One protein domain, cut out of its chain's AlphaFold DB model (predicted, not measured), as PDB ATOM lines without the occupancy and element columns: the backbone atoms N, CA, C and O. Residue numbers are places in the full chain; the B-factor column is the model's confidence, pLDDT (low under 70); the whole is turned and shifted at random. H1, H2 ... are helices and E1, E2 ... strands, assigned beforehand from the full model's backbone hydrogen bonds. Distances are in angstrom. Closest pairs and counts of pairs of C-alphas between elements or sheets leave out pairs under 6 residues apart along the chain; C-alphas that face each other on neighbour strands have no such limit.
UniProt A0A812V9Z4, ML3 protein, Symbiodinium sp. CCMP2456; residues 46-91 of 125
ATOM      1  N   GLN A  46      16.057 -13.525 -10.093       82.00
ATOM      2  CA  GLN A  46      15.621 -14.797 -10.662       82.00
ATOM      3  C   GLN A  46      14.097 -14.775 -10.700       82.00
ATOM      4  O   GLN A  46      13.491 -14.359  -9.717       82.00
ATOM      5  N   GLY A  47      13.503 -15.214 -11.809       85.62
ATOM      6  CA  GLY A  47      12.064 -15.119 -12.032       85.62
ATOM      7  C   GLY A  47      11.640 -13.871 -12.815       85.62
ATOM      8  O   GLY A  47      12.254 -12.801 -12.761       85.62
ATOM      9  N   LEU A  48      10.546 -14.030 -13.564       88.56
ATOM     10  CA  LEU A  48       9.965 -12.994 -14.420       88.56
ATOM     11  C   LEU A  48       9.459 -11.787 -13.617       88.56
ATOM     12  O   LEU A  48       9.614 -10.646 -14.048       88.56
ATOM     13  N   LYS A  49       8.847 -12.024 -12.452       89.00
ATOM     14  CA  LYS A  49       8.262 -10.967 -11.618       89.00
ATOM     15  C   LYS A  49       9.355 -10.040 -11.085       89.00
ATOM     16  O   LYS A  49       9.252  -8.824 -11.211       89.00
ATOM     17  N   GLU A  50      10.419 -10.624 -10.558       88.19
ATOM     18  CA  GLU A  50      11.578  -9.955  -9.978       88.19
ATOM     19  C   GLU A  50      12.333  -9.148 -11.047       88.19
ATOM     20  O   GLU A  50      12.742  -8.011 -10.801       88.19
ATOM     21  N   ALA A  51      12.463  -9.699 -12.260       90.38
ATOM     22  CA  ALA A  51      13.007  -8.985 -13.412       90.38
ATOM     23  C   ALA A  51      12.125  -7.789 -13.819       90.38
ATOM     24  O   ALA A  51      12.642  -6.687 -14.026       90.38
ATOM     25  N   ILE A  52      10.799  -7.967 -13.882       90.94
ATOM     26  CA  ILE A  52       9.853  -6.881 -14.176       90.94
ATOM     27  C   ILE A  52       9.957  -5.774 -13.125       90.94
ATOM     28  O   ILE A  52      10.157  -4.618 -13.496       90.94
ATOM     29  N   GLU A  53       9.879  -6.101 -11.834       90.75
ATOM     30  CA  GLU A  53       9.961  -5.129 -10.734       90.75
ATOM     31  C   GLU A  53      11.284  -4.346 -10.747       90.75
ATOM     32  O   GLU A  53      11.287  -3.130 -10.519       90.75
ATOM     33  N   TYR A  54      12.399  -5.007 -11.080       89.62
ATOM     34  CA  TYR A  54      13.701  -4.357 -11.226       89.62
ATOM     35  C   TYR A  54      13.754  -3.387 -12.413       89.62
ATOM     36  O   TYR A  54      14.230  -2.258 -12.265       89.62
ATOM     37  N   TYR A  55      13.289  -3.809 -13.592       91.94
ATOM     38  CA  TYR A  55      13.441  -3.032 -14.824       91.94
ATOM     39  C   TYR A  55      12.365  -1.958 -15.021       91.94
ATOM     40  O   TYR A  55      12.700  -0.877 -15.508       91.94
ATOM     41  N   GLN A  56      11.119  -2.185 -14.590       92.62
ATOM     42  CA  GLN A  56       9.956  -1.297 -14.784       92.62
ATOM     43  C   GLN A  56      10.223   0.173 -14.415       92.62
ATOM     44  O   GLN A  56       9.722   1.079 -15.076       92.62
ATOM     45  N   ASN A  57      11.012   0.414 -13.363       91.88
ATOM     46  CA  ASN A  57      11.336   1.756 -12.861       91.88
ATOM     47  C   ASN A  57      12.820   2.144 -13.050       91.88
ATOM     48  O   ASN A  57      13.277   3.161 -12.519       91.88
ATOM     49  N   ASN A  58      13.592   1.331 -13.772       92.44
ATOM     50  CA  ASN A  58      15.020   1.534 -14.012       92.44
ATOM     51  C   ASN A  58      15.240   2.611 -15.087       92.44
ATOM     52  O   ASN A  58      14.443   2.736 -16.015       92.44
ATOM     53  N   SER A  59      16.340   3.372 -15.021       93.38
ATOM     54  CA  SER A  59      16.624   4.428 -16.005       93.38
ATOM     55  C   SER A  59      16.721   3.915 -17.445       93.38
ATOM     56  O   SER A  59      16.460   4.681 -18.364       93.38
ATOM     57  N   VAL A  60      17.041   2.630 -17.661       91.38
ATOM     58  CA  VAL A  60      17.011   2.024 -19.006       91.38
ATOM     59  C   VAL A  60      15.615   2.077 -19.651       91.38
ATOM     60  O   VAL A  60      15.514   2.230 -20.861       91.38
ATOM     61  N   MET A  61      14.534   2.067 -18.864       93.81
ATOM     62  CA  MET A  61      13.158   2.171 -19.374       93.81
ATOM     63  C   MET A  61      12.712   3.609 -19.684       93.81
ATOM     64  O   MET A  61      11.593   3.818 -20.153       93.81
ATOM     65  N   HIS A  62      13.562   4.615 -19.454       94.81
ATOM     66  CA  HIS A  62      13.216   6.019 -19.679       94.81
ATOM     67  C   HIS A  62      12.814   6.281 -21.151       94.81
ATOM     68  O   HIS A  62      13.437   5.722 -22.059       94.81
ATOM     69  N   PRO A  63      11.829   7.157 -21.442       93.19
ATOM     70  CA  PRO A  63      11.396   7.438 -22.815       93.19
ATOM     71  C   PRO A  63      12.510   7.893 -23.768       93.19
ATOM     72  O   PRO A  63      12.444   7.589 -24.951       93.19
ATOM     73  N   SER A  64      13.559   8.557 -23.263       93.06
ATOM     74  CA  SER A  64      14.716   8.978 -24.074       93.06
ATOM     75  C   SER A  64      15.707   7.857 -24.424       93.06
ATOM     76  O   SER A  64      16.718   8.136 -25.066       93.06
ATOM     77  N   VAL A  65      15.504   6.632 -23.935       90.19
ATOM     78  CA  VAL A  65      16.316   5.467 -24.315       90.19
ATOM     79  C   VAL A  65      15.704   4.856 -25.583       90.19
ATOM     80  O   VAL A  65      14.488   4.636 -25.595       90.19
ATOM     81  N   PRO A  66      16.502   4.577 -26.633       91.00
ATOM     82  CA  PRO A  66      16.047   3.837 -27.808       91.00
ATOM     83  C   PRO A  66      15.455   2.479 -27.434       91.00
ATOM     84  O   PRO A  66      15.926   1.827 -26.504       91.00
ATOM     85  N   ASP A  67      14.426   2.049 -28.157       89.38
ATOM     86  CA  ASP A  67      13.684   0.825 -27.844       89.38
ATOM     87  C   ASP A  67      14.549  -0.448 -27.930       89.38
ATOM     88  O   ASP A  67      14.448  -1.319 -27.075       89.38
ATOM     89  N   GLU A  68      15.484  -0.497 -28.881       88.19
ATOM     90  CA  GLU A  68      16.497  -1.558 -29.031       88.19
ATOM     91  C   GLU A  68      17.431  -1.735 -27.818       88.19
ATOM     92  O   GLU A  68      17.999  -2.807 -27.629       88.19
ATOM     93  N   CYS A  69      17.581  -0.694 -26.991       88.44
ATOM     94  CA  CYS A  69      18.399  -0.698 -25.779       88.44
ATOM     95  C   CYS A  69      17.576  -1.003 -24.516       88.44
ATOM     96  O   CYS A  69      18.131  -0.983 -23.413       88.44
ATOM     97  N   LYS A  70      16.260  -1.217 -24.640       90.38
ATOM     98  CA  LYS A  70      15.380  -1.530 -23.511       90.38
ATOM     99  C   LYS A  70      15.296  -3.037 -23.289       90.38
ATOM    100  O   LYS A  70      15.315  -3.791 -24.258       90.38
ATOM    101  N   PRO A  71      15.127  -3.477 -22.029       91.69
ATOM    102  CA  PRO A  71      14.662  -4.829 -21.767       91.69
ATOM    103  C   PRO A  71      13.326  -5.050 -22.489       91.69
ATOM    104  O   PRO A  71      12.501  -4.137 -22.608       91.69
ATOM    105  N   VAL A  72      13.093  -6.271 -22.955       93.94
ATOM    106  CA  VAL A  72      11.857  -6.663 -23.639       93.94
ATOM    107  C   VAL A  72      11.130  -7.742 -22.834       93.94
ATOM    108  O   VAL A  72      11.675  -8.282 -21.880       93.94
ATOM    109  N   LEU A  73       9.868  -8.000 -23.171       92.44
ATOM    110  CA  LEU A  73       9.096  -9.129 -22.653       92.44
ATOM    111  C   LEU A  73       8.488  -9.866 -23.837       92.44
ATOM    112  O   LEU A  73       8.146  -9.238 -24.843       92.44
ATOM    113  N   PHE A  74       8.273 -11.172 -23.701       92.81
ATOM    114  CA  PHE A  74       7.510 -11.946 -24.674       92.81
ATOM    115  C   PHE A  74       6.417 -12.759 -23.984       92.81
ATOM    116  O   PHE A  74       6.615 -13.340 -22.919       92.81
ATOM    117  N   TYR A  75       5.261 -12.846 -24.632       88.62
ATOM    118  CA  TYR A  75       4.160 -13.717 -24.248       88.62
ATOM    119  C   TYR A  75       3.833 -14.628 -25.431       88.62
ATOM    120  O   TYR A  75       3.580 -14.149 -26.536       88.62
ATOM    121  N   LYS A  76       3.884 -15.951 -25.219       87.81
ATOM    122  CA  LYS A  76       3.690 -16.970 -26.274       87.81
ATOM    123  C   LYS A  76       4.542 -16.706 -27.534       87.81
ATOM    124  O   LYS A  76       4.053 -16.779 -28.656       87.81
ATOM    125  N   GLY A  77       5.813 -16.344 -27.338       86.19
ATOM    126  CA  GLY A  77       6.771 -16.059 -28.416       86.19
ATOM    127  C   GLY A  77       6.597 -14.707 -29.124       86.19
ATOM    128  O   GLY A  77       7.434 -14.351 -29.946       86.19
ATOM    129  N   SER A  78       5.565 -13.926 -28.795       87.94
ATOM    130  CA  SER A  78       5.344 -12.581 -29.343       87.94
ATOM    131  C   SER A  78       5.809 -11.511 -28.357       87.94
ATOM    132  O   SER A  78       5.500 -11.599 -27.168       87.94
ATOM    133  N   ARG A  79       6.536 -10.491 -28.832       91.56
ATOM    134  CA  ARG A  79       6.974  -9.366 -27.991       91.56
ATOM    135  C   ARG A  79       5.755  -8.632 -27.419       91.56
ATOM    136  O   ARG A  79       4.799  -8.365 -28.141       91.56
ATOM    137  N   THR A  80       5.805  -8.298 -26.135       91.88
ATOM    138  CA  THR A  80       4.753  -7.571 -25.413       91.88
ATOM    139  C   THR A  80       5.331  -6.369 -24.663       91.88
ATOM    140  O   THR A  80       6.549  -6.198 -24.565       91.88
ATOM    141  N   PHE A  81       4.453  -5.508 -24.159       89.19
ATOM    142  CA  PHE A  81       4.833  -4.306 -23.425       89.19
ATOM    143  C   PHE A  81       5.214  -4.629 -21.978       89.19
ATOM    144  O   PHE A  81       4.582  -5.454 -21.318       89.19
ATOM    145  N   PHE A  82       6.212  -3.911 -21.458       91.69
ATOM    146  CA  PHE A  82       6.424  -3.817 -20.016       91.69
ATOM    147  C   PHE A  82       5.200  -3.178 -19.337       91.69
ATOM    148  O   PHE A  82       4.591  -2.273 -19.918       91.69
ATOM    149  N   PRO A  83       4.862  -3.575 -18.096       92.62
ATOM    150  CA  PRO A  83       3.885  -2.853 -17.289       92.62
ATOM    151  C   PRO A  83       4.257  -1.371 -17.152       92.62
ATOM    152  O   PRO A  83       5.437  -1.030 -17.043       92.62
ATOM    153  N   ALA A  84       3.251  -0.494 -17.125       91.94
ATOM    154  CA  ALA A  84       3.458   0.947 -16.990       91.94
ATOM    155  C   ALA A  84       4.317   1.284 -15.747       91.94
ATOM    156  O   ALA A  84       4.157   0.622 -14.715       91.94
ATOM    157  N   PRO A  85       5.214   2.288 -15.803       92.94
ATOM    158  CA  PRO A  85       6.058   2.647 -14.663       92.94
ATOM    159  C   PRO A  85       5.228   3.036 -13.438       92.94
ATOM    160  O   PRO A  85       4.286   3.819 -13.543       92.94
ATOM    161  N   THR A  86       5.598   2.531 -12.261       92.62
ATOM    162  CA  THR A  86       4.932   2.881 -10.991       92.62
ATOM    163  C   THR A  86       5.541   4.117 -10.327       92.62
ATOM    164  O   THR A  86       5.000   4.627  -9.347       92.62
ATOM    165  N   LYS A  87       6.674   4.611 -10.843       92.31
ATOM    166  CA  LYS A  87       7.405   5.793 -10.368       92.31
ATOM    167  C   LYS A  87       7.977   6.569 -11.558       92.31
ATOM    168  O   LYS A  87       8.213   6.006 -12.623       92.31
ATOM    169  N   ALA A  88       8.260   7.857 -11.361       92.56
ATOM    170  CA  ALA A  88       8.964   8.659 -12.359       92.56
ATOM    171  C   ALA A  88      10.375   8.089 -12.610       92.56
ATOM    172  O   ALA A  88      11.216   8.052 -11.706       92.56
ATOM    173  N   ILE A  89      10.629   7.645 -13.842       94.44
ATOM    174  CA  ILE A  89      11.920   7.076 -14.236       94.44
ATOM    175  C   ILE A  89      12.947   8.203 -14.372       94.44
ATOM    176  O   ILE A  89      12.709   9.206 -15.042       94.44
ATOM    177  N   LYS A  90      14.122   8.030 -13.761       91.94
ATOM    178  CA  LYS A  90      15.227   8.994 -13.870       91.94
ATOM    179  C   LYS A  90      15.884   8.897 -15.249       91.94
ATOM    180  O   LYS A  90      16.170   7.796 -15.714       91.94
ATOM    181  N   VAL A  91      16.188  10.046 -15.857       90.44
ATOM    182  CA  VAL A  91      16.965  10.126 -17.106       90.44
ATOM    183  C   VAL A  91      18.300   9.372 -16.938       90.44
ATOM    184  O   VAL A  91      18.975   9.578 -15.921       90.44
TER     185      VAL A  91
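This is residues 46 to 91 of the 125 residues of the protein "ML3 protein" of Symbiodinium sp. CCMP2456 (UniProt A0A812V9Z4). Little regular structure is here: one short helix, H1, and a small strand hairpin, E1 and E2, are joined by a long loop, residues 57 to 72, and a tail, residues 81 to 91, runs back from the hairpin past the last turn of H1. The 46 printed residues hold H1, E1, E2 in that order, the two strands antiparallel; the class is mixed, with 15 residues in named elements. The whole is compact, radius of gyration of the C-alphas 10.7 A, spanning 31 by 21 by 17 A.

Begin at H1, residues 48 to 56, where every O i to N i+4 pair is within hydrogen-bond range. Go on to the hairpin of E1, residues 73 to 75, and E2, residues 78 to 80, antiparallel at 126 degrees; N 75 and O 78 are 2.8 A apart, within hydrogen-bond range. H1 and E2 are apart.

Find C-alpha 48 at (9.965, -12.994, -14.420); H1 runs 11.7 A from there. E1 spans 6.9 A, and E2, 6.4 A, ends at C-alpha 80, (4.753, -7.571, -25.413).

The C-alphas farthest apart, Lys 76 and Val 91, are 31.5 A apart. The H1 to E1 link is long. The printed part has no cut, and no printed residue is under 70 in pLDDT.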